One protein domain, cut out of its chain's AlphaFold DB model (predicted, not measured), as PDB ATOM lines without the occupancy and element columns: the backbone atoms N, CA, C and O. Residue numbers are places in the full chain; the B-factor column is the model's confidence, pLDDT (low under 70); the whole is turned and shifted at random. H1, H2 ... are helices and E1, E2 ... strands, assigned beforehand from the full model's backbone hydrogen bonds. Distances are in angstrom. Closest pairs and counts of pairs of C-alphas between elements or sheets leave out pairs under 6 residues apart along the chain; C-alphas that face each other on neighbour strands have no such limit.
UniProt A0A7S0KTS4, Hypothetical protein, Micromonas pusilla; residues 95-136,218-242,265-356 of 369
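This is residues 95 to 136, 218 to 242 and 265 to 356 of the 369 residues of the protein "Hypothetical protein" of Micromonas pusilla (UniProt A0A7S0KTS4). A twisted sheet of five antiparallel strands, in the order E1, E5, E4, E3, E2, makes one end of the domain, with the helices H1 and H2 covering one of its faces. Beyond the E1 edge of this sheet lies a small separate hairpin, E6 and E7, and beyond that a tail with the short helix H3; hairpin and tail make the length, and residues 348 to 353 stick out. The printed part has 159 residues with three named helices and seven named strands, in the order E1, H1, E2, E3, E4, E5, E6, E7, H2, H3 along the chain. The class is mixed, helices and strands, with 72 residues, under half, in named elements. The whole is only just compact, close to loose, with a radius of gyration of the C-alphas of 17.8 A and spans of 56 by 38 by 27 A.

The inner strands E5, residues 279 to 286, and E4, residues 267 to 273, are a hairpin, with N 270 and O 283 2.8 A apart, within hydrogen-bond range. E1, residues 95 to 97, is an edge strand antiparallel to E5, with N 96 and O 284 at 2.8 A. On the other side of E4 is E3, residues 232 to 237, antiparallel to it, with N 235 and O 269 at 2.8 A. E3 and the edge strand E2, residues 221 to 227, are a hairpin, with N 224 and O 234 at 2.8 A. H1, residues 116 to 127, and H2, residues 309 to 321, are on the same face of this sheet, an arrangement of two layers, helices on one face of a sheet. H1 has a height over the sheet of 8.8 A, is over E4 and E3, and runs along the strands, at 5 degrees to E3 on the local plane. H2 has a height of 9.8 A, is over E5 and E4, and runs slantwise to the strands, at 41 degrees to E4 on the local plane. H1 with residues 122 to 127 alone and H2 with residues 317 to 321 alone touch; their closest C-alphas, those of Val 126 and Leu 321, are 6.7 A apart. Their lines stand at a steep tilt of 66 degrees, opposite ways. E6, residues 294 to 298, and E7, residues 302 to 306, are a hairpin, with N 296 and O 304 at 2.8 A. E6 is only just apart from H2, with closest C-alphas 8.0 A from each other. H3, residues 343 to 348, is not on the five-stranded sheet; its closest C-alpha pair with E7 is Trp 343 and Gly 302, at 5.8 A. In H1, H2 and H3 every O i to N i+4 pair is within hydrogen-bond range.

E5 is 23.3 A from first to last C-alpha, E4 19.5 A, E2 17.2 A and E3 16.4 A. H2 measures 18.4 A and H1 16.3 A. E1 begins at C-alpha 95, (18.133, -3.167, -39.386). H2 begins at C-alpha 309, (24.600, 1.556, -38.674), and H3 ends at C-alpha 348, (23.273, 6.447, -8.378).

The two C-alphas farthest apart are those of Ala 242 and Val 356, at 58.1 A. Residues 137 to 217 are not printed, with 20.6 A between C-alphas 136 and 218; residues 243 to 264 are not printed, with 13.6 A between C-alphas 242 and 265. The links from E1 to H1, 18 residues, and from H2 to H3, 21 residues, are long. The mean pLDDT of the printed part is 77.9, and 55 residues are under 70, among them residues 289 to 304 and 330 to 356.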
ATOM      1  N   CYS A  95      19.450  -3.484 -38.853       90.19
ATOM      2  CA  CYS A  95      18.133  -3.167 -39.386       90.19
ATOM      3  C   CYS A  95      17.358  -2.302 -38.385       90.19
ATOM      4  O   CYS A  95      17.503  -2.471 -37.170       90.19
ATOM      5  N   VAL A  96      16.569  -1.352 -38.885       91.88
ATOM      6  CA  VAL A  96      15.542  -0.657 -38.108       91.88
ATOM      7  C   VAL A  96      14.248  -0.512 -38.899       91.88
ATOM      8  O   VAL A  96      14.303  -0.291 -40.106       91.88
ATOM      9  N   SER A  97      13.102  -0.574 -38.223       93.31
ATOM     10  CA  SER A  97      11.778  -0.317 -38.801       93.31
ATOM     11  C   SER A  97      10.894   0.454 -37.829       93.31
ATOM     12  O   SER A  97      10.987   0.278 -36.614       93.31
ATOM     13  N   SER A  98       9.999   1.296 -38.344       91.88
ATOM     14  CA  SER A  98       8.962   1.944 -37.533       91.88
ATOM     15  C   SER A  98       7.779   1.056 -37.188       91.88
ATOM     16  O   SER A  98       6.894   1.482 -36.449       91.88
ATOM     17  N   GLN A  99       7.776  -0.171 -37.701       89.69
ATOM     18  CA  GLN A  99       6.698  -1.135 -37.515       89.69
ATOM     19  C   GLN A  99       7.116  -2.354 -36.683       89.69
ATOM     20  O   GLN A  99       6.272  -3.197 -36.394       89.69
ATOM     21  N   ASP A 100       8.382  -2.427 -36.259       89.12
ATOM     22  CA  ASP A 100       8.836  -3.445 -35.310       89.12
ATOM     23  C   ASP A 100       8.384  -3.121 -33.880       89.12
ATOM     24  O   ASP A 100       8.287  -1.961 -33.479       89.12
ATOM     25  N   ASP A 101       8.120  -4.154 -33.085       85.19
ATOM     26  CA  ASP A 101       7.625  -4.043 -31.711       85.19
ATOM     27  C   ASP A 101       8.725  -4.188 -30.643       85.19
ATOM     28  O   ASP A 101       8.456  -4.066 -29.444       85.19
ATOM     29  N   ASP A 102       9.979  -4.379 -31.059       84.38
ATOM     30  CA  ASP A 102      11.127  -4.513 -30.168       84.38
ATOM     31  C   ASP A 102      12.030  -3.266 -30.143       84.38
ATOM     32  O   ASP A 102      12.247  -2.582 -31.139       84.38
ATOM     33  N   GLU A 103      12.619  -2.977 -28.982       82.25
ATOM     34  CA  GLU A 103      13.458  -1.786 -28.772       82.25
ATOM     35  C   GLU A 103      14.721  -1.760 -29.654       82.25
ATOM     36  O   GLU A 103      15.265  -0.689 -29.938       82.25
ATOM     37  N   TYR A 104      15.224  -2.925 -30.068       83.62
ATOM     38  CA  TYR A 104      16.480  -3.021 -30.798       83.62
ATOM     39  C   TYR A 104      16.308  -2.638 -32.272       83.62
ATOM     40  O   TYR A 104      17.136  -1.874 -32.790       83.62
ATOM     41  N   HIS A 105      15.215  -3.053 -32.911       89.25
ATOM     42  CA  HIS A 105      14.900  -2.727 -34.304       89.25
ATOM     43  C   HIS A 105      13.963  -1.525 -34.453       89.25
ATOM     44  O   HIS A 105      13.999  -0.849 -35.477       89.25
ATOM     45  N   PHE A 106      13.198  -1.154 -33.426       90.56
ATOM     46  CA  PHE A 106      12.265  -0.041 -33.557       90.56
ATOM     47  C   PHE A 106      12.957   1.310 -33.800       90.56
ATOM     48  O   PHE A 106      13.869   1.727 -33.073       90.56
ATOM     49  N   THR A 107      12.464   2.055 -34.786       90.12
ATOM     50  CA  THR A 107      12.721   3.490 -34.942       90.12
ATOM     51  C   THR A 107      11.404   4.243 -35.012       90.12
ATOM     52  O   THR A 107      10.479   3.820 -35.684       90.12
ATOM     53  N   ALA A 108      11.290   5.387 -34.348       89.94
ATOM     54  CA  ALA A 108      10.055   6.155 -34.440       89.94
ATOM     55  C   ALA A 108       9.822   6.663 -35.884       89.94
ATOM     56  O   ALA A 108      10.796   7.031 -36.555       89.94
ATOM     57  N   PRO A 109       8.560   6.699 -36.356       92.94
ATOM     58  CA  PRO A 109       8.206   7.294 -37.638       92.94
ATOM     59  C   PRO A 109       8.508   8.796 -37.631       92.94
ATOM     60  O   PRO A 109       8.705   9.411 -36.573       92.94
ATOM     61  N   TRP A 110       8.566   9.398 -38.816       94.50
ATOM     62  CA  TRP A 110       8.906  10.814 -38.953       94.50
ATOM     63  C   TRP A 110       7.694  11.640 -39.358       94.50
ATOM     64  O   TRP A 110       6.837  11.166 -40.098       94.50
ATOM     65  N   ALA A 111       7.653  12.882 -38.889       92.88
ATOM     66  CA  ALA A 111       6.739  13.898 -39.381       92.88
ATOM     67  C   ALA A 111       7.419  14.711 -40.481       92.88
ATOM     68  O   ALA A 111       8.536  15.208 -40.286       92.88
ATOM     69  N   TYR A 112       6.736  14.879 -41.610       92.44
ATOM     70  CA  TYR A 112       7.191  15.732 -42.704       92.44
ATOM     71  C   TYR A 112       6.236  16.920 -42.885       92.44
ATOM     72  O   TYR A 112       5.032  16.767 -42.735       92.44
ATOM     73  N   PRO A 113       6.736  18.121 -43.220       87.88
ATOM     74  CA  PRO A 113       5.867  19.268 -43.438       87.88
ATOM     75  C   PRO A 113       5.265  19.271 -44.849       87.88
ATOM     76  O   PRO A 113       5.975  19.026 -45.829       87.88
ATOM     77  N   GLY A 114       4.010  19.707 -44.960       89.31
ATOM     78  CA  GLY A 114       3.364  20.006 -46.239       89.31
ATOM     79  C   GLY A 114       2.785  18.779 -46.940       89.31
ATOM     80  O   GLY A 114       2.473  17.776 -46.311       89.31
ATOM     81  N   ASP A 115       2.601  18.869 -48.259       92.69
ATOM     82  CA  ASP A 115       1.972  17.788 -49.018       92.69
ATOM     83  C   ASP A 115       2.928  16.614 -49.282       92.69
ATOM     84  O   ASP A 115       4.131  16.792 -49.507       92.69
ATOM     85  N   ARG A 116       2.356  15.405 -49.318       93.94
ATOM     86  CA  ARG A 116       3.077  14.143 -49.524       93.94
ATOM     87  C   ARG A 116       3.990  14.164 -50.747       93.94
ATOM     88  O   ARG A 116       5.159  13.795 -50.657       93.94
ATOM     89  N   ALA A 117       3.479  14.611 -51.891       93.81
ATOM     90  CA  ALA A 117       4.225  14.602 -53.144       93.81
ATOM     91  C   ALA A 117       5.459  15.519 -53.077       93.81
ATOM     92  O   ALA A 117       6.545  15.166 -53.537       93.81
ATOM     93  N   THR A 118       5.322  16.694 -52.465       93.56
ATOM     94  CA  THR A 118       6.443  17.610 -52.234       93.56
ATOM     95  C   THR A 118       7.456  17.035 -51.248       93.56
ATOM     96  O   THR A 118       8.660  17.143 -51.494       93.56
ATOM     97  N   ALA A 119       7.005  16.374 -50.182       93.50
ATOM     98  CA  ALA A 119       7.891  15.707 -49.233       93.50
ATOM     99  C   ALA A 119       8.695  14.571 -49.889       93.50
ATOM    100  O   ALA A 119       9.913  14.503 -49.709       93.50
ATOM    101  N   MET A 120       8.054  13.743 -50.719       95.31
ATOM    102  CA  MET A 120       8.703  12.670 -51.483       95.31
ATOM    103  C   MET A 120       9.748  13.203 -52.471       95.31
ATOM    104  O   MET A 120      10.869  12.691 -52.533       95.31
ATOM    105  N   ARG A 121       9.429  14.268 -53.217       93.44
ATOM    106  CA  ARG A 121      10.394  14.908 -54.128       93.44
ATOM    107  C   ARG A 121      11.591  15.485 -53.377       93.44
ATOM    108  O   ARG A 121      12.729  15.288 -53.799       93.44
ATOM    109  N   ARG A 122      11.342  16.157 -52.250       91.31
ATOM    110  CA  ARG A 122      12.400  16.725 -51.403       91.31
ATOM    111  C   ARG A 122      13.293  15.644 -50.808       91.31
ATOM    112  O   ARG A 122      14.508  15.815 -50.783       91.31
ATOM    113  N   LEU A 123      12.711  14.528 -50.376       92.31
ATOM    114  CA  LEU A 123      13.456  13.358 -49.922       92.31
ATOM    115  C   LEU A 123      14.469  12.904 -50.968       92.31
ATOM    116  O   LEU A 123      15.652  12.782 -50.660       92.31
ATOM    117  N   VAL A 124      14.017  12.692 -52.206       91.00
ATOM    118  CA  VAL A 124      14.895  12.271 -53.302       91.00
ATOM    119  C   VAL A 124      15.968  13.322 -53.578       91.00
ATOM    120  O   VAL A 124      17.139  12.969 -53.711       91.00
ATOM    121  N   ALA A 125      15.600  14.603 -53.627       85.19
ATOM    122  CA  ALA A 125      16.536  15.684 -53.913       85.19
ATOM    123  C   ALA A 125      17.643  15.800 -52.853       85.19
ATOM    124  O   ALA A 125      18.819  15.877 -53.200       85.19
ATOM    125  N   VAL A 126      17.290  15.742 -51.566       85.62
ATOM    126  CA  VAL A 126      18.259  15.791 -50.460       85.62
ATOM    127  C   VAL A 126      19.105  14.519 -50.414       85.62
ATOM    128  O   VAL A 126      20.323  14.597 -50.282       85.62
ATOM    129  N   ALA A 127      18.489  13.343 -50.558       86.00
ATOM    130  CA  ALA A 127      19.205  12.073 -50.460       86.00
ATOM    131  C   ALA A 127      20.212  11.875 -51.601       86.00
ATOM    132  O   ALA A 127      21.307  11.375 -51.369       86.00
ATOM    133  N   THR A 128      19.871  12.304 -52.820       83.94
ATOM    134  CA  THR A 128      20.760  12.232 -53.996       83.94
ATOM    135  C   THR A 128      21.744  13.405 -54.092       83.94
ATOM    136  O   THR A 128      22.554  13.449 -55.014       83.94
ATOM    137  N   GLY A 129      21.693  14.355 -53.151       79.56
ATOM    138  CA  GLY A 129      22.573  15.527 -53.121       79.56
ATOM    139  C   GLY A 129      22.227  16.620 -54.139       79.56
ATOM    140  O   GLY A 129      23.024  17.536 -54.332       79.56
ATOM    141  N   ALA A 130      21.057  16.558 -54.784       75.81
ATOM    142  CA  ALA A 130      20.551  17.630 -55.642       75.81
ATOM    143  C   ALA A 130      20.143  18.880 -54.838       75.81
ATOM    144  O   ALA A 130      20.211  19.997 -55.349       75.81
ATOM    145  N   GLU A 131      19.754  18.701 -53.573       74.94
ATOM    146  CA  GLU A 131      19.510  19.774 -52.610       74.94
ATOM    147  C   GLU A 131      20.397  19.605 -51.372       74.94
ATOM    148  O   GLU A 131      20.627  18.497 -50.889       74.94
ATOM    149  N   VAL A 132      20.871  20.727 -50.822       72.06
ATOM    150  CA  VAL A 132      21.569  20.725 -49.532       72.06
ATOM    151  C   VAL A 132      20.533  20.523 -48.427       72.06
ATOM    152  O   VAL A 132      19.523  21.231 -48.374       72.06
ATOM    153  N   GLY A 133      20.779  19.553 -47.544       64.44
ATOM    154  CA  GLY A 133      19.925  19.307 -46.386       64.44
ATOM    155  C   GLY A 133      19.791  20.545 -45.492       64.44
ATOM    156  O   GLY A 133      20.721  21.341 -45.382       64.44
ATOM    157  N   ARG A 134      18.634  20.713 -44.843       60.19
ATOM    158  CA  ARG A 134      18.427  21.763 -43.834       60.19
ATOM    159  C   ARG A 134      18.535  21.149 -42.453       60.19
ATOM    160  O   ARG A 134      17.701  20.321 -42.100       60.19
ATOM    161  N   VAL A 135      19.481  21.618 -41.644       50.81
ATOM    162  CA  VAL A 135      19.485  21.267 -40.223       50.81
ATOM    163  C   VAL A 135      18.304  21.973 -39.553       50.81
ATOM    164  O   VAL A 135      18.096  23.174 -39.731       50.81
ATOM    165  N   ALA A 136      17.507  21.236 -38.777       39.47
ATOM    166  CA  ALA A 136      16.441  21.825 -37.971       39.47
ATOM    167  C   ALA A 136      17.026  22.935 -37.067       39.47
ATOM    168  O   ALA A 136      17.845  22.667 -36.186       39.47
ATOM    169  N   ALA A 218      29.102  11.204 -47.956       43.88
ATOM    170  CA  ALA A 218      30.050  10.083 -48.017       43.88
ATOM    171  C   ALA A 218      29.434   8.787 -48.586       43.88
ATOM    172  O   ALA A 218      30.157   7.895 -49.027       43.88
ATOM    173  N   THR A 219      28.108   8.689 -48.595       60.22
ATOM    174  CA  THR A 219      27.354   7.523 -49.039       60.22
ATOM    175  C   THR A 219      26.613   7.897 -50.310       60.22
ATOM    176  O   THR A 219      25.640   8.646 -50.274       60.22
ATOM    177  N   ALA A 220      27.052   7.375 -51.455       68.69
ATOM    178  CA  ALA A 220      26.286   7.548 -52.677       68.69
ATOM    179  C   ALA A 220      24.879   6.955 -52.465       68.69
ATOM    180  O   ALA A 220      24.722   5.858 -51.913       68.69
ATOM    181  N   VAL A 221      23.851   7.693 -52.882       83.31
ATOM    182  CA  VAL A 221      22.457   7.255 -52.807       83.31
ATOM    183  C   VAL A 221      21.858   7.269 -54.198       83.31
ATOM    184  O   VAL A 221      21.943   8.265 -54.916       83.31
ATOM    185  N   ARG A 222      21.205   6.168 -54.565       87.62
ATOM    186  CA  ARG A 222      20.388   6.072 -55.778       87.62
ATOM    187  C   ARG A 222      18.939   5.783 -55.421       87.62
ATOM    188  O   ARG A 222      18.662   5.086 -54.446       87.62
ATOM    189  N   VAL A 223      18.020   6.259 -56.251       90.25
ATOM    190  CA  VAL A 223      16.601   5.892 -56.165       90.25
ATOM    191  C   VAL A 223      16.413   4.546 -56.861       90.25
ATOM    192  O   VAL A 223      16.713   4.428 -58.046       90.25
ATOM    193  N   ALA A 224      15.953   3.532 -56.130       89.19
ATOM    194  CA  ALA A 224      15.641   2.211 -56.677       89.19
ATOM    195  C   ALA A 224      14.151   2.049 -56.998       89.19
ATOM    196  O   ALA A 224      13.810   1.384 -57.970       89.19
ATOM    197  N   ALA A 225      13.268   2.680 -56.221       91.56
ATOM    198  CA  ALA A 225      11.844   2.749 -56.525       91.56
ATOM    199  C   ALA A 225      11.267   4.100 -56.089       91.56
ATOM    200  O   ALA A 225      11.662   4.647 -55.059       91.56
ATOM    201  N   TYR A 226      10.337   4.626 -56.880       94.12
ATOM    202  CA  TYR A 226       9.589   5.842 -56.579       94.12
ATOM    203  C   TYR A 226       8.173   5.689 -57.131       94.12
ATOM    204  O   TYR A 226       7.985   5.656 -58.347       94.12
ATOM    205  N   ASP A 227       7.196   5.584 -56.236       94.69
ATOM    206  CA  ASP A 227       5.776   5.511 -56.562       94.69
ATOM    207  C   ASP A 227       5.015   6.555 -55.740       94.69
ATOM    208  O   ASP A 227       4.698   6.360 -54.568       94.69
ATOM    209  N   GLU A 228       4.732   7.697 -56.369       93.06
ATOM    210  CA  GLU A 228       4.006   8.814 -55.751       93.06
ATOM    211  C   GLU A 228       2.531   8.491 -55.472       93.06
ATOM    212  O   GLU A 228       1.936   9.065 -54.558       93.06
ATOM    213  N   ALA A 229       1.941   7.561 -56.231       91.56
ATOM    214  CA  ALA A 229       0.557   7.149 -56.033       91.56
ATOM    215  C   ALA A 229       0.432   6.244 -54.803       91.56
ATOM    216  O   ALA A 229      -0.465   6.455 -53.993       91.56
ATOM    217  N   ALA A 230       1.359   5.297 -54.641       91.19
ATOM    218  CA  ALA A 230       1.430   4.428 -53.468       91.19
ATOM    219  C   ALA A 230       2.086   5.097 -52.245       91.19
ATOM    220  O   ALA A 230       2.099   4.520 -51.161       91.19
ATOM    221  N   GLY A 231       2.686   6.281 -52.414       94.25
ATOM    222  CA  GLY A 231       3.452   6.935 -51.356       94.25
ATOM    223  C   GLY A 231       4.709   6.154 -50.968       94.25
ATOM    224  O   GLY A 231       5.112   6.197 -49.813       94.25
ATOM    225  N   TYR A 232       5.326   5.416 -51.891       95.62
ATOM    226  CA  TYR A 232       6.470   4.551 -51.597       95.62
ATOM    227  C   TYR A 232       7.753   5.053 -52.261       95.62
ATOM    228  O   TYR A 232       7.791   5.341 -53.460       95.62
ATOM    229  N   VAL A 233       8.834   5.119 -51.484       95.31
ATOM    230  CA  VAL A 233      10.184   5.415 -51.977       95.31
ATOM    231  C   VAL A 233      11.156   4.379 -51.445       95.31
ATOM    232  O   VAL A 233      11.212   4.126 -50.244       95.31
ATOM    233  N   ARG A 234      11.988   3.844 -52.337       93.94
ATOM    234  CA  ARG A 234      13.139   3.022 -51.978       93.94
ATOM    235  C   ARG A 234      14.418   3.659 -52.479       93.94
ATOM    236  O   ARG A 234      14.594   3.875 -53.681       93.94
ATOM    237  N   LEU A 235      15.332   3.905 -51.555       92.12
ATOM    238  CA  LEU A 235      16.677   4.381 -51.828       92.12
ATOM    239  C   LEU A 235      17.670   3.262 -51.528       92.12
ATOM    240  O   LEU A 235      17.464   2.461 -50.618       92.12
ATOM    241  N   VAL A 236      18.764   3.224 -52.280       90.19
ATOM    242  CA  VAL A 236      19.908   2.370 -51.963       90.19
ATOM    243  C   VAL A 236      21.080   3.276 -51.650       90.19
ATOM    244  O   VAL A 236      21.470   4.079 -52.500       90.19
ATOM    245  N   ALA A 237      21.621   3.146 -50.444       86.69
ATOM    246  CA  ALA A 237      22.732   3.937 -49.938       86.69
ATOM    247  C   ALA A 237      23.966   3.032 -49.778       86.69
ATOM    248  O   ALA A 237      23.871   1.983 -49.153       86.69
ATOM    249  N   GLY A 238      25.112   3.392 -50.353       81.06
ATOM    250  CA  GLY A 238      26.342   2.595 -50.254       81.06
ATOM    251  C   GLY A 238      27.431   3.053 -51.224       81.06
ATOM    252  O   GLY A 238      27.179   3.870 -52.107       81.06
ATOM    253  N   LYS A 239      28.647   2.518 -51.078       63.25
ATOM    254  CA  LYS A 239      29.828   2.910 -51.876       63.25
ATOM    255  C   LYS A 239      29.696   2.585 -53.374       63.25
ATOM    256  O   LYS A 239      30.188   3.340 -54.207       63.25
ATOM    257  N   ASP A 240      28.943   1.537 -53.710       54.75
ATOM    258  CA  ASP A 240      28.779   1.036 -55.084       54.75
ATOM    259  C   ASP A 240      27.495   1.524 -55.774       54.75
ATOM    260  O   ASP A 240      27.069   0.990 -56.800       54.75
ATOM    261  N   THR A 241      26.813   2.529 -55.218       51.78
ATOM    262  CA  THR A 241      25.548   3.010 -55.797       51.78
ATOM    263  C   THR A 241      25.721   4.042 -56.905       51.78
ATOM    264  O   THR A 241      24.766   4.292 -57.645       51.78
ATOM    265  N   ALA A 242      26.938   4.557 -57.094       44.50
ATOM    266  CA  ALA A 242      27.323   5.409 -58.210       44.50
ATOM    267  C   ALA A 242      27.469   4.590 -59.509       44.50
ATOM    268  O   ALA A 242      28.560   4.399 -60.037       44.50
ATOM    269  N   GLY A 265      28.851  -0.530 -45.809       75.38
ATOM    270  CA  GLY A 265      28.053  -1.520 -46.526       75.38
ATOM    271  C   GLY A 265      26.953  -0.874 -47.373       75.38
ATOM    272  O   GLY A 265      26.863   0.352 -47.495       75.38
ATOM    273  N   THR A 266      26.130  -1.712 -48.008       85.50
ATOM    274  CA  THR A 266      24.966  -1.260 -48.785       85.50
ATOM    275  C   THR A 266      23.698  -1.368 -47.945       85.50
ATOM    276  O   THR A 266      23.420  -2.427 -47.389       85.50
ATOM    277  N   PHE A 267      22.894  -0.309 -47.921       88.62
ATOM    278  CA  PHE A 267      21.606  -0.257 -47.235       88.62
ATOM    279  C   PHE A 267      20.460  -0.047 -48.214       88.62
ATOM    280  O   PHE A 267      20.565   0.756 -49.144       88.62
ATOM    281  N   ASP A 268      19.341  -0.703 -47.943       90.94
ATOM    282  CA  ASP A 268      18.035  -0.350 -48.486       90.94
ATOM    283  C   ASP A 268      17.307   0.543 -47.472       90.94
ATOM    284  O   ASP A 268      17.157   0.184 -46.305       90.94
ATOM    285  N   VAL A 269      16.887   1.725 -47.921       93.38
ATOM    286  CA  VAL A 269      16.082   2.683 -47.155       93.38
ATOM    287  C   VAL A 269      14.703   2.721 -47.798       93.38
ATOM    288  O   VAL A 269      14.565   3.136 -48.949       93.38
ATOM    289  N   GLU A 270      13.686   2.297 -47.066       95.31
ATOM    290  CA  GLU A 270      12.300   2.237 -47.514       95.31
ATOM    291  C   GLU A 270      11.462   3.234 -46.726       95.31
ATOM    292  O   GLU A 270      11.508   3.267 -45.495       95.31
ATOM    293  N   LEU A 271      10.712   4.062 -47.447       96.19
ATOM    294  CA  LEU A 271       9.854   5.087 -46.876       96.19
ATOM    295  C   LEU A 271       8.444   4.931 -47.428       96.19
ATOM    296  O   LEU A 271       8.252   4.901 -48.645       96.19
ATOM    297  N   LEU A 272       7.475   4.851 -46.520       96.00
ATOM    298  CA  LEU A 272       6.059   4.715 -46.837       96.00
ATOM    299  C   LEU A 272       5.277   5.886 -46.241       96.00
ATOM    300  O   LEU A 272       5.198   6.041 -45.021       96.00
ATOM    301  N   PHE A 273       4.712   6.701 -47.120       95.25
ATOM    302  CA  PHE A 273       3.953   7.904 -46.823       95.25
ATOM    303  C   PHE A 273       2.458   7.603 -46.908       95.25
ATOM    304  O   PHE A 273       1.942   7.280 -47.982       95.25
ATOM    305  N   TRP A 274       1.750   7.754 -45.796       88.06
ATOM    306  CA  TRP A 274       0.303   7.551 -45.775       88.06
ATOM    307  C   TRP A 274      -0.441   8.715 -46.442       88.06
ATOM    308  O   TRP A 274       0.019   9.853 -46.412       88.06
ATOM    309  N   ASP A 275      -1.570   8.418 -47.096       83.19
ATOM    310  CA  ASP A 275      -2.380   9.416 -47.817       83.19
ATOM    311  C   ASP A 275      -3.002  10.467 -46.885       83.19
ATOM    312  O   ASP A 275      -3.132  11.631 -47.262       83.19
ATOM    313  N   ASP A 276      -3.373  10.054 -45.673       82.62
ATOM    314  CA  ASP A 276      -4.208  10.842 -44.760       82.62
ATOM    315  C   ASP A 276      -3.425  11.499 -43.611       82.62
ATOM    316  O   ASP A 276      -4.034  12.100 -42.723       82.62
ATOM    317  N   ASP A 277      -2.093  11.378 -43.592       86.06
ATOM    318  CA  ASP A 277      -1.283  11.875 -42.480       86.06
ATOM    319  C   ASP A 277       0.086  12.417 -42.922       86.06
ATOM    320  O   ASP A 277       0.705  11.947 -43.881       86.06
ATOM    321  N   GLU A 278       0.599  13.384 -42.164       92.12
ATOM    322  CA  GLU A 278       1.927  13.989 -42.340       92.12
ATOM    323  C   GLU A 278       3.024  13.096 -41.727       92.12
ATOM    324  O   GLU A 278       3.984  13.563 -41.111       92.12
ATOM    325  N   VAL A 279       2.858  11.779 -41.876       92.19
ATOM    326  CA  VAL A 279       3.645  10.733 -41.220       92.19
ATOM    327  C   VAL A 279       4.255   9.807 -42.258       92.19
ATOM    328  O   VAL A 279       3.589   9.351 -43.191       92.19
ATOM    329  N   VAL A 280       5.534   9.497 -42.075       95.12
ATOM    330  CA  VAL A 280       6.258   8.529 -42.895       95.12
ATOM    331  C   VAL A 280       6.802   7.401 -42.026       95.12
ATOM    332  O   VAL A 280       7.501   7.621 -41.031       95.12
ATOM    333  N   ASN A 281       6.463   6.177 -42.422       94.75
ATOM    334  CA  ASN A 281       7.070   4.968 -41.890       94.75
ATOM    335  C   ASN A 281       8.409   4.731 -42.574       94.75
ATOM    336  O   ASN A 281       8.551   4.972 -43.773       94.75
ATOM    337  N   VAL A 282       9.382   4.259 -41.804       94.88
ATOM    338  CA  VAL A 282      10.761   4.125 -42.266       94.88
ATOM    339  C   VAL A 282      11.288   2.761 -41.891       94.88
ATOM    340  O   VAL A 282      11.202   2.359 -40.732       94.88
ATOM    341  N   ARG A 283      11.904   2.099 -42.864       94.25
ATOM    342  CA  ARG A 283      12.725   0.913 -42.655       94.25
ATOM    343  C   ARG A 283      14.090   1.136 -43.285       94.25
ATOM    344  O   ARG A 283      14.187   1.610 -44.413       94.25
ATOM    345  N   VAL A 284      15.149   0.800 -42.563       92.19
ATOM    346  CA  VAL A 284      16.515   0.797 -43.087       92.19
ATOM    347  C   VAL A 284      17.146  -0.538 -42.763       92.19
ATOM    348  O   VAL A 284      17.232  -0.903 -41.594       92.19
ATOM    349  N   ALA A 285      17.606  -1.251 -43.782       90.50
ATOM    350  CA  ALA A 285      18.217  -2.562 -43.629       90.50
ATOM    351  C   ALA A 285      19.553  -2.611 -44.367       90.50
ATOM    352  O   ALA A 285      19.648  -2.220 -45.529       90.50
ATOM    353  N   SER A 286      20.592  -3.090 -43.687       87.75
ATOM    354  CA  SER A 286      21.854  -3.441 -44.334       87.75
ATOM    355  C   SER A 286      21.684  -4.732 -45.133       87.75
ATOM    356  O   SER A 286      21.086  -5.687 -44.642       87.75
ATOM    357  N   ARG A 287      22.246  -4.783 -46.343       83.44
ATOM    358  CA  ARG A 287      22.341  -6.022 -47.133       83.44
ATOM    359  C   ARG A 287      23.401  -6.972 -46.597       83.44
ATOM    360  O   ARG A 287      23.280  -8.182 -46.751       83.44
ATOM    361  N   ASP A 288      24.424  -6.410 -45.967       75.06
ATOM    362  CA  ASP A 288      25.558  -7.149 -45.434       75.06
ATOM    363  C   ASP A 288      25.552  -7.117 -43.906       75.06
ATOM    364  O   ASP A 288      25.071  -6.169 -43.276       75.06
ATOM    365  N   ALA A 289      26.125  -8.146 -43.285       66.38
ATOM    366  CA  ALA A 289      26.323  -8.140 -41.843       66.38
ATOM    367  C   ALA A 289      27.262  -6.978 -41.458       66.38
ATOM    368  O   ALA A 289      28.341  -6.850 -42.049       66.38
ATOM    369  N   PRO A 290      26.900  -6.138 -40.471       65.94
ATOM    370  CA  PRO A 290      27.745  -5.024 -40.066       65.94
ATOM    371  C   PRO A 290      29.081  -5.558 -39.541       65.94
ATOM    372  O   PRO A 290      29.138  -6.312 -38.569       65.94
ATOM    373  N   THR A 291      30.179  -5.159 -40.179       64.75
ATOM    374  CA  THR A 291      31.535  -5.554 -39.757       64.75
ATOM    375  C   THR A 291      32.076  -4.663 -38.640       64.75
ATOM    376  O   THR A 291      32.990  -5.056 -37.917       64.75
ATOM    377  N   ASN A 292      31.483  -3.477 -38.467       65.31
ATOM    378  CA  ASN A 292      31.931  -2.432 -37.555       65.31
ATOM    379  C   ASN A 292      30.763  -1.888 -36.717       65.31
ATOM    380  O   ASN A 292      29.595  -2.046 -37.058       65.31
ATOM    381  N   GLY A 293      31.086  -1.215 -35.613       65.81
ATOM    382  CA  GLY A 293      30.114  -0.510 -34.781       65.81
ATOM    383  C   GLY A 293      30.707   0.766 -34.196       65.81
ATOM    384  O   GLY A 293      31.919   0.987 -34.237       65.81
ATOM    385  N   ARG A 294      29.846   1.621 -33.649       68.00
ATOM    386  CA  ARG A 294      30.194   2.938 -33.123       68.00
ATOM    387  C   ARG A 294      29.793   3.070 -31.662       68.00
ATOM    388  O   ARG A 294      28.687   2.719 -31.260       68.00
ATOM    389  N   TRP A 295      30.669   3.645 -30.848       67.56
ATOM    390  CA  TRP A 295      30.310   4.040 -29.489       67.56
ATOM    391  C   TRP A 295      29.315   5.210 -29.517       67.56
ATOM    392  O   TRP A 295      29.570   6.236 -30.143       67.56
ATOM    393  N   SER A 296      28.185   5.057 -28.828       62.91
ATOM    394  CA  SER A 296      27.125   6.061 -28.700       62.91
ATOM    395  C   SER A 296      26.698   6.216 -27.241       62.91
ATOM    396  O   SER A 296      26.911   5.325 -26.418       62.91
ATOM    397  N   LEU A 297      26.102   7.363 -26.910       59.97
ATOM    398  CA  LEU A 297      25.549   7.630 -25.584       59.97
ATOM    399  C   LEU A 297      24.031   7.385 -25.595       59.97
ATOM    400  O   LEU A 297      23.302   8.026 -26.346       59.97
ATOM    401  N   SER A 298      23.561   6.470 -24.752       59.72
ATOM    402  CA  SER A 298      22.154   6.150 -24.490       59.72
ATOM    403  C   SER A 298      21.703   6.755 -23.159       59.72
ATOM    404  O   SER A 298      22.429   6.720 -22.166       59.72
ATOM    405  N   TYR A 299      20.466   7.257 -23.108       51.34
ATOM    406  CA  TYR A 299      19.812   7.701 -21.867       51.34
ATOM    407  C   TYR A 299      19.418   6.545 -20.932       51.34
ATOM    408  O   TYR A 299      19.178   6.772 -19.744       51.34
ATOM    409  N   VAL A 300      19.446   5.303 -21.419       55.94
ATOM    410  CA  VAL A 300      19.057   4.099 -20.662       55.94
ATOM    411  C   VAL A 300      20.255   3.264 -20.216       55.94
ATOM    412  O   VAL A 300      20.214   2.688 -19.124       55.94
ATOM    413  N   ASP A 301      21.329   3.271 -21.014       54.03
ATOM    414  CA  ASP A 301      22.480   2.369 -20.841       54.03
ATOM    415  C   ASP A 301      23.832   3.089 -20.716       54.03
ATOM    416  O   ASP A 301      24.860   2.449 -20.506       54.03
ATOM    417  N   GLY A 302      23.868   4.422 -20.819       67.50
ATOM    418  CA  GLY A 302      25.115   5.182 -20.770       67.50
ATOM    419  C   GLY A 302      25.917   5.004 -22.058       67.50
ATOM    420  O   GLY A 302      25.403   5.255 -23.142       67.50
ATOM    421  N   VAL A 303      27.185   4.607 -21.974       68.38
ATOM    422  CA  VAL A 303      28.024   4.389 -23.164       68.38
ATOM    423  C   VAL A 303      27.746   2.995 -23.732       68.38
ATOM    424  O   VAL A 303      28.047   1.997 -23.083       68.38
ATOM    425  N   ARG A 304      27.199   2.921 -24.950       68.94
ATOM    426  CA  ARG A 304      26.895   1.663 -25.647       68.94
ATOM    427  C   ARG A 304      27.657   1.553 -26.963       68.94
ATOM    428  O   ARG A 304      27.796   2.537 -27.688       68.94
ATOM    429  N   PHE A 305      28.110   0.352 -27.301       72.06
ATOM    430  CA  PHE A 305      28.630   0.058 -28.634       72.06
ATOM    431  C   PHE A 305      27.451  -0.284 -29.551       72.06
ATOM    432  O   PHE A 305      26.816  -1.323 -29.392       72.06
ATOM    433  N   ASN A 306      27.109   0.628 -30.457       69.56
ATOM    434  CA  ASN A 306      26.018   0.481 -31.409       69.56
ATOM    435  C   ASN A 306      26.553  -0.083 -32.729       69.56
ATOM    436  O   ASN A 306      27.289   0.595 -33.438       69.56
ATOM    437  N   LYS A 307      26.174  -1.314 -33.071       73.50
ATOM    438  CA  LYS A 307      26.468  -1.907 -34.386       73.50
ATOM    439  C   LYS A 307      25.416  -1.583 -35.447       73.50
ATOM    440  O   LYS A 307      25.614  -1.878 -36.621       73.50
ATOM    441  N   ASN A 308      24.304  -0.974 -35.045       80.88
ATOM    442  CA  ASN A 308      23.188  -0.704 -35.929       80.88
ATOM    443  C   ASN A 308      23.443   0.590 -36.715       80.88
ATOM    444  O   ASN A 308      22.914   1.657 -36.394       80.88
ATOM    445  N   ALA A 309      24.292   0.478 -37.739       82.88
ATOM    446  CA  ALA A 309      24.600   1.556 -38.674       82.88
ATOM    447  C   ALA A 309      23.365   2.007 -39.479       82.88
ATOM    448  O   ALA A 309      23.284   3.168 -39.872       82.88
ATOM    449  N   ALA A 310      22.370   1.128 -39.655       86.50
ATOM    450  CA  ALA A 310      21.096   1.470 -40.285       86.50
ATOM    451  C   ALA A 310      20.342   2.555 -39.497       86.50
ATOM    452  O   ALA A 310      19.813   3.495 -40.091       86.50
ATOM    453  N   ARG A 311      20.365   2.493 -38.159       87.81
ATOM    454  CA  ARG A 311      19.799   3.543 -37.297       87.81
ATOM    455  C   ARG A 311      20.510   4.886 -37.467       87.81
ATOM    456  O   ARG A 311      19.850   5.919 -37.529       87.81
ATOM    457  N   ASP A 312      21.838   4.870 -37.552       84.00
ATOM    458  CA  ASP A 312      22.632   6.089 -37.734       84.00
ATOM    459  C   ASP A 312      22.360   6.719 -39.115       84.00
ATOM    460  O   ASP A 312      22.213   7.938 -39.216       84.00
ATOM    461  N   LEU A 313      22.223   5.895 -40.162       86.06
ATOM    462  CA  LEU A 313      21.840   6.337 -41.507       86.06
ATOM    463  C   LEU A 313      20.431   6.944 -41.528       86.06
ATOM    464  O   LEU A 313      20.238   8.020 -42.097       86.06
ATOM    465  N   ALA A 314      19.461   6.283 -40.892       89.94
ATOM    466  CA  ALA A 314      18.088   6.766 -40.791       89.94
ATOM    467  C   ALA A 314      18.038   8.148 -40.113       89.94
ATOM    468  O   ALA A 314      17.431   9.085 -40.631       89.94
ATOM    469  N   GLU A 315      18.742   8.303 -38.991       86.56
ATOM    470  CA  GLU A 315      18.790   9.561 -38.245       86.56
ATOM    471  C   GLU A 315      19.516  10.671 -39.018       86.56
ATOM    472  O   GLU A 315      19.055  11.813 -39.041       86.56
ATOM    473  N   ALA A 316      20.620  10.352 -39.701       84.00
ATOM    474  CA  ALA A 316      21.325  11.309 -40.549       84.00
ATOM    475  C   ALA A 316      20.433  11.819 -41.692       84.00
ATOM    476  O   ALA A 316      20.372  13.026 -41.933       84.00
ATOM    477  N   LEU A 317      19.698  10.916 -42.353       88.00
ATOM    478  CA  LEU A 317      18.743  11.271 -43.399       88.00
ATOM    479  C   LEU A 317      17.627  12.169 -42.851       88.00
ATOM    480  O   LEU A 317      17.363  13.230 -43.417       88.00
ATOM    481  N   ARG A 318      17.026  11.806 -41.714       91.69
ATOM    482  CA  ARG A 318      15.996  12.618 -41.048       91.69
ATOM    483  C   ARG A 318      16.493  14.033 -40.739       91.69
ATOM    484  O   ARG A 318      15.797  15.010 -41.023       91.69
ATOM    485  N   ILE A 319      17.696  14.151 -40.170       84.38
ATOM    486  CA  ILE A 319      18.313  15.443 -39.841       84.38
ATOM    487  C   ILE A 319      18.541  16.268 -41.106       84.38
ATOM    488  O   ILE A 319      18.220  17.453 -41.101       84.38
ATOM    489  N   ALA A 320      19.045  15.661 -42.185       82.75
ATOM    490  CA  ALA A 320      19.268  16.348 -43.455       82.75
ATOM    491  C   ALA A 320      17.959  16.868 -44.075       82.75
ATOM    492  O   ALA A 320      17.924  17.945 -44.671       82.75
ATOM    493  N   LEU A 321      16.857  16.140 -43.906       85.62
ATOM    494  CA  LEU A 321      15.536  16.572 -44.369       85.62
ATOM    495  C   LEU A 321      14.939  17.690 -43.501       85.62
ATOM    496  O   LEU A 321      14.079  18.450 -43.964       85.62
ATOM    497  N   GLY A 322      15.407  17.817 -42.258       85.75
ATOM    498  CA  GLY A 322      14.801  18.677 -41.248       85.75
ATOM    499  C   GLY A 322      13.418  18.179 -40.828       85.75
ATOM    500  O   GLY A 322      12.544  18.993 -40.542       85.75
ATOM    501  N   TRP A 323      13.198  16.864 -40.862       91.75
ATOM    502  CA  TRP A 323      11.951  16.222 -40.436       91.75
ATOM    503  C   TRP A 323      12.002  15.883 -38.954       91.75
ATOM    504  O   TRP A 323      13.084  15.712 -38.391       91.75
ATOM    505  N   GLU A 324      10.851  15.785 -38.302       89.00
ATOM    506  CA  GLU A 324      10.785  15.568 -36.855       89.00
ATOM    507  C   GLU A 324      10.506  14.107 -36.517       89.00
ATOM    508  O   GLU A 324       9.900  13.377 -37.293       89.00
ATOM    509  N   VAL A 325      10.962  13.664 -35.347       87.31
ATOM    510  CA  VAL A 325      10.593  12.345 -34.825       87.31
ATOM    511  C   VAL A 325       9.200  12.441 -34.220       87.31
ATOM    512  O   VAL A 325       8.981  13.252 -33.317       87.31
ATOM    513  N   LEU A 326       8.280  11.584 -34.656       86.12
ATOM    514  CA  LEU A 326       6.968  11.494 -34.030       86.12
ATOM    515  C   LEU A 326       7.062  10.724 -32.713       86.12
ATOM    516  O   LEU A 326       7.611   9.620 -32.674       86.12
ATOM    517  N   PRO A 327       6.537  11.276 -31.610       77.00
ATOM    518  CA  PRO A 327       6.535  10.572 -30.343       77.00
ATOM    519  C   PRO A 327       5.577   9.381 -30.417       77.00
ATOM    520  O   PRO A 327       4.365   9.553 -30.519       77.00
ATOM    521  N   VAL A 328       6.123   8.171 -30.312       75.94
ATOM    522  CA  VAL A 328       5.337   6.939 -30.189       75.94
ATOM    523  C   VAL A 328       5.309   6.515 -28.731       75.94
ATOM    524  O   VAL A 328       6.340   6.461 -28.061       75.94
ATOM    525  N   ILE A 329       4.111   6.212 -28.235       70.56
ATOM    526  CA  ILE A 329       3.940   5.580 -26.929       70.56
ATOM    527  C   ILE A 329       4.214   4.093 -27.133       70.56
ATOM    528  O   ILE A 329       3.344   3.367 -27.606       70.56
ATOM    529  N   SER A 330       5.424   3.648 -26.805       65.12
ATOM    530  CA  SER A 330       5.768   2.229 -26.816       65.12
ATOM    531  C   SER A 330       5.928   1.690 -25.399       65.12
ATOM    532  O   SER A 330       6.333   2.404 -24.477       65.12
ATOM    533  N   GLU A 331       5.634   0.401 -25.218       65.31
ATOM    534  CA  GLU A 331       5.806  -0.270 -23.926       65.31
ATOM    535  C   GLU A 331       7.273  -0.330 -23.491       65.31
ATOM    536  O   GLU A 331       7.563  -0.487 -22.310       65.31
ATOM    537  N   PHE A 332       8.225  -0.196 -24.415       62.66
ATOM    538  CA  PHE A 332       9.647  -0.234 -24.096       62.66
ATOM    539  C   PHE A 332      10.265   1.141 -23.815       62.66
ATOM    540  O   PHE A 332      11.360   1.146 -23.250       62.66
ATOM    541  N   ASP A 333       9.614   2.266 -24.149       59.00
ATOM    542  CA  ASP A 333      10.145   3.610 -23.873       59.00
ATOM    543  C   ASP A 333      10.079   3.908 -22.361       59.00
ATOM    544  O   ASP A 333       8.986   4.008 -21.793       59.00
ATOM    545  N   PRO A 334      11.222   4.108 -21.680       56.72
ATOM    546  CA  PRO A 334      11.261   4.396 -20.245       56.72
ATOM    547  C   PRO A 334      10.504   5.666 -19.836       56.72
ATOM    548  O   PRO A 334      10.133   5.813 -18.675       56.72
ATOM    549  N   ARG A 335      10.259   6.601 -20.766       54.34
ATOM    550  CA  ARG A 335       9.457   7.809 -20.503       54.34
ATOM    551  C   ARG A 335       7.986   7.486 -20.252       54.34
ATOM    552  O   ARG A 335       7.311   8.258 -19.572       54.34
ATOM    553  N   PHE A 336       7.501   6.373 -20.798       52.75
ATOM    554  CA  PHE A 336       6.105   5.942 -20.708       52.75
ATOM    555  C   PHE A 336       5.946   4.627 -19.931       52.75
ATOM    556  O   PHE A 336       4.864   4.354 -19.411       52.75
ATOM    557  N   ASN A 337       7.028   3.860 -19.764       55.97
ATOM    558  CA  ASN A 337       7.081   2.675 -18.920       55.97
ATOM    559  C   ASN A 337       7.900   2.920 -17.642       55.97
ATOM    560  O   ASN A 337       9.127   2.801 -17.625       55.97
ATOM    561  N   ASN A 338       7.187   3.150 -16.533       55.62
ATOM    562  CA  ASN A 338       7.758   3.321 -15.188       55.62
ATOM    563  C   ASN A 338       8.547   2.092 -14.674       55.62
ATOM    564  O   ASN A 338       9.163   2.164 -13.616       55.62
ATOM    565  N   GLY A 339       8.511   0.952 -15.374       59.28
ATOM    566  CA  GLY A 339       9.281  -0.247 -15.046       59.28
ATOM    567  C   GLY A 339      10.747  -0.207 -15.492       59.28
ATOM    568  O   GLY A 339      11.526  -1.058 -15.059       59.28
ATOM    569  N   LYS A 340      11.155   0.756 -16.334       57.25
ATOM    570  CA  LYS A 340      12.546   0.895 -16.797       57.25
ATOM    571  C   LYS A 340      13.216   2.126 -16.188       57.25
ATOM    572  O   LYS A 340      12.807   3.256 -16.417       57.25
ATOM    573  N   ARG A 341      14.301   1.891 -15.446       58.66
ATOM    574  CA  ARG A 341      15.149   2.940 -14.858       58.66
ATOM    575  C   ARG A 341      16.158   3.493 -15.855       58.66
ATOM    576  O   ARG A 341      16.757   2.728 -16.618       58.66
ATOM    577  N   LEU A 342      16.414   4.794 -15.780       65.38
ATOM    578  CA  LEU A 342      17.449   5.470 -16.568       65.38
ATOM    579  C   LEU A 342      18.852   5.063 -16.075       65.38
ATOM    580  O   LEU A 342      19.020   4.690 -14.909       65.38
ATOM    581  N   TRP A 343      19.891   5.121 -16.923       59.66
ATOM    582  CA  TRP A 343      21.224   4.631 -16.507       59.66
ATOM    583  C   TRP A 343      21.786   5.400 -15.315       59.66
ATOM    584  O   TRP A 343      22.467   4.813 -14.479       59.66
ATOM    585  N   PHE A 344      21.502   6.698 -15.203       56.88
ATOM    586  CA  PHE A 344      21.982   7.499 -14.079       56.88
ATOM    587  C   PHE A 344      21.241   7.155 -12.782       56.88
ATOM    588  O   PHE A 344      21.837   7.211 -11.711       56.88
ATOM    589  N   GLU A 345      19.983   6.715 -12.855       60.84
ATOM    590  CA  GLU A 345      19.255   6.184 -11.698       60.84
ATOM    591  C   GLU A 345      19.866   4.853 -11.251       60.84
ATOM    592  O   GLU A 345      20.077   4.636 -10.057       60.84
ATOM    593  N   LYS A 346      20.245   3.989 -12.206       60.59
ATOM    594  CA  LYS A 346      20.985   2.744 -11.934       60.59
ATOM    595  C   LYS A 346      22.372   3.027 -11.335       60.59
ATOM    596  O   LYS A 346      22.755   2.394 -10.359       60.59
ATOM    597  N   ALA A 347      23.104   4.006 -11.865       59.44
ATOM    598  CA  ALA A 347      24.452   4.358 -11.416       59.44
ATOM    599  C   ALA A 347      24.478   5.040 -10.035       59.44
ATOM    600  O   ALA A 347      25.435   4.872  -9.283       59.44
ATOM    601  N   LEU A 348      23.423   5.780  -9.680       59.91
ATOM    602  CA  LEU A 348      23.273   6.447  -8.378       59.91
ATOM    603  C   LEU A 348      22.556   5.581  -7.327       59.91
ATOM    604  O   LEU A 348      22.500   5.965  -6.160       59.91
ATOM    605  N   SER A 349      22.062   4.400  -7.710       53.88
ATOM    606  CA  SER A 349      21.380   3.451  -6.819       53.88
ATOM    607  C   SER A 349      22.151   3.056  -5.542       53.88
ATOM    608  O   SER A 349      21.491   2.865  -4.525       53.88
ATOM    609  N   PRO A 350      23.499   2.967  -5.489       55.97
ATOM    610  CA  PRO A 350      24.176   2.714  -4.212       55.97
ATOM    611  C   PRO A 350      24.127   3.901  -3.227       55.97
ATOM    612  O   PRO A 350      24.502   3.736  -2.069       55.97
ATOM    613  N   PHE A 351      23.657   5.080  -3.654       52.66
ATOM    614  CA  PHE A 351      23.598   6.307  -2.847       52.66
ATOM    615  C   PHE A 351      22.177   6.854  -2.635       52.66
ATOM    616  O   PHE A 351      21.995   7.781  -1.847       52.66
ATOM    617  N   VAL A 352      21.173   6.303  -3.325       52.09
ATOM    618  CA  VAL A 352      19.771   6.733  -3.247       52.09
ATOM    619  C   VAL A 352      18.891   5.498  -3.093       52.09
ATOM    620  O   VAL A 352      18.898   4.626  -3.958       52.09
ATOM    621  N   ASP A 353      18.139   5.431  -1.992       48.38
ATOM    622  CA  ASP A 353      17.239   4.311  -1.709       48.38
ATOM    623  C   ASP A 353      16.178   4.186  -2.823       48.38
ATOM    624  O   ASP A 353      15.376   5.109  -3.018       48.38
ATOM    625  N   PRO A 354      16.153   3.067  -3.571       47.09
ATOM    626  CA  PRO A 354      15.213   2.864  -4.665       47.09
ATOM    627  C   PRO A 354      13.742   2.938  -4.223       47.09
ATOM    628  O   PRO A 354      12.904   3.368  -5.014       47.09
ATOM    629  N   ALA A 355      13.432   2.629  -2.957       53.12
ATOM    630  CA  ALA A 355      12.073   2.681  -2.421       53.12
ATOM    631  C   ALA A 355      11.502   4.108  -2.311       53.12
ATOM    632  O   ALA A 355      10.285   4.288  -2.267       53.12
ATOM    633  N   VAL A 356      12.359   5.135  -2.291       56.47
ATOM    634  CA  VAL A 356      11.935   6.546  -2.246       56.47
ATOM    635  C   VAL A 356      11.410   7.019  -3.608       56.47
ATOM    636  O   VAL A 356      10.565   7.911  -3.661       56.47
TER     637      VAL A 356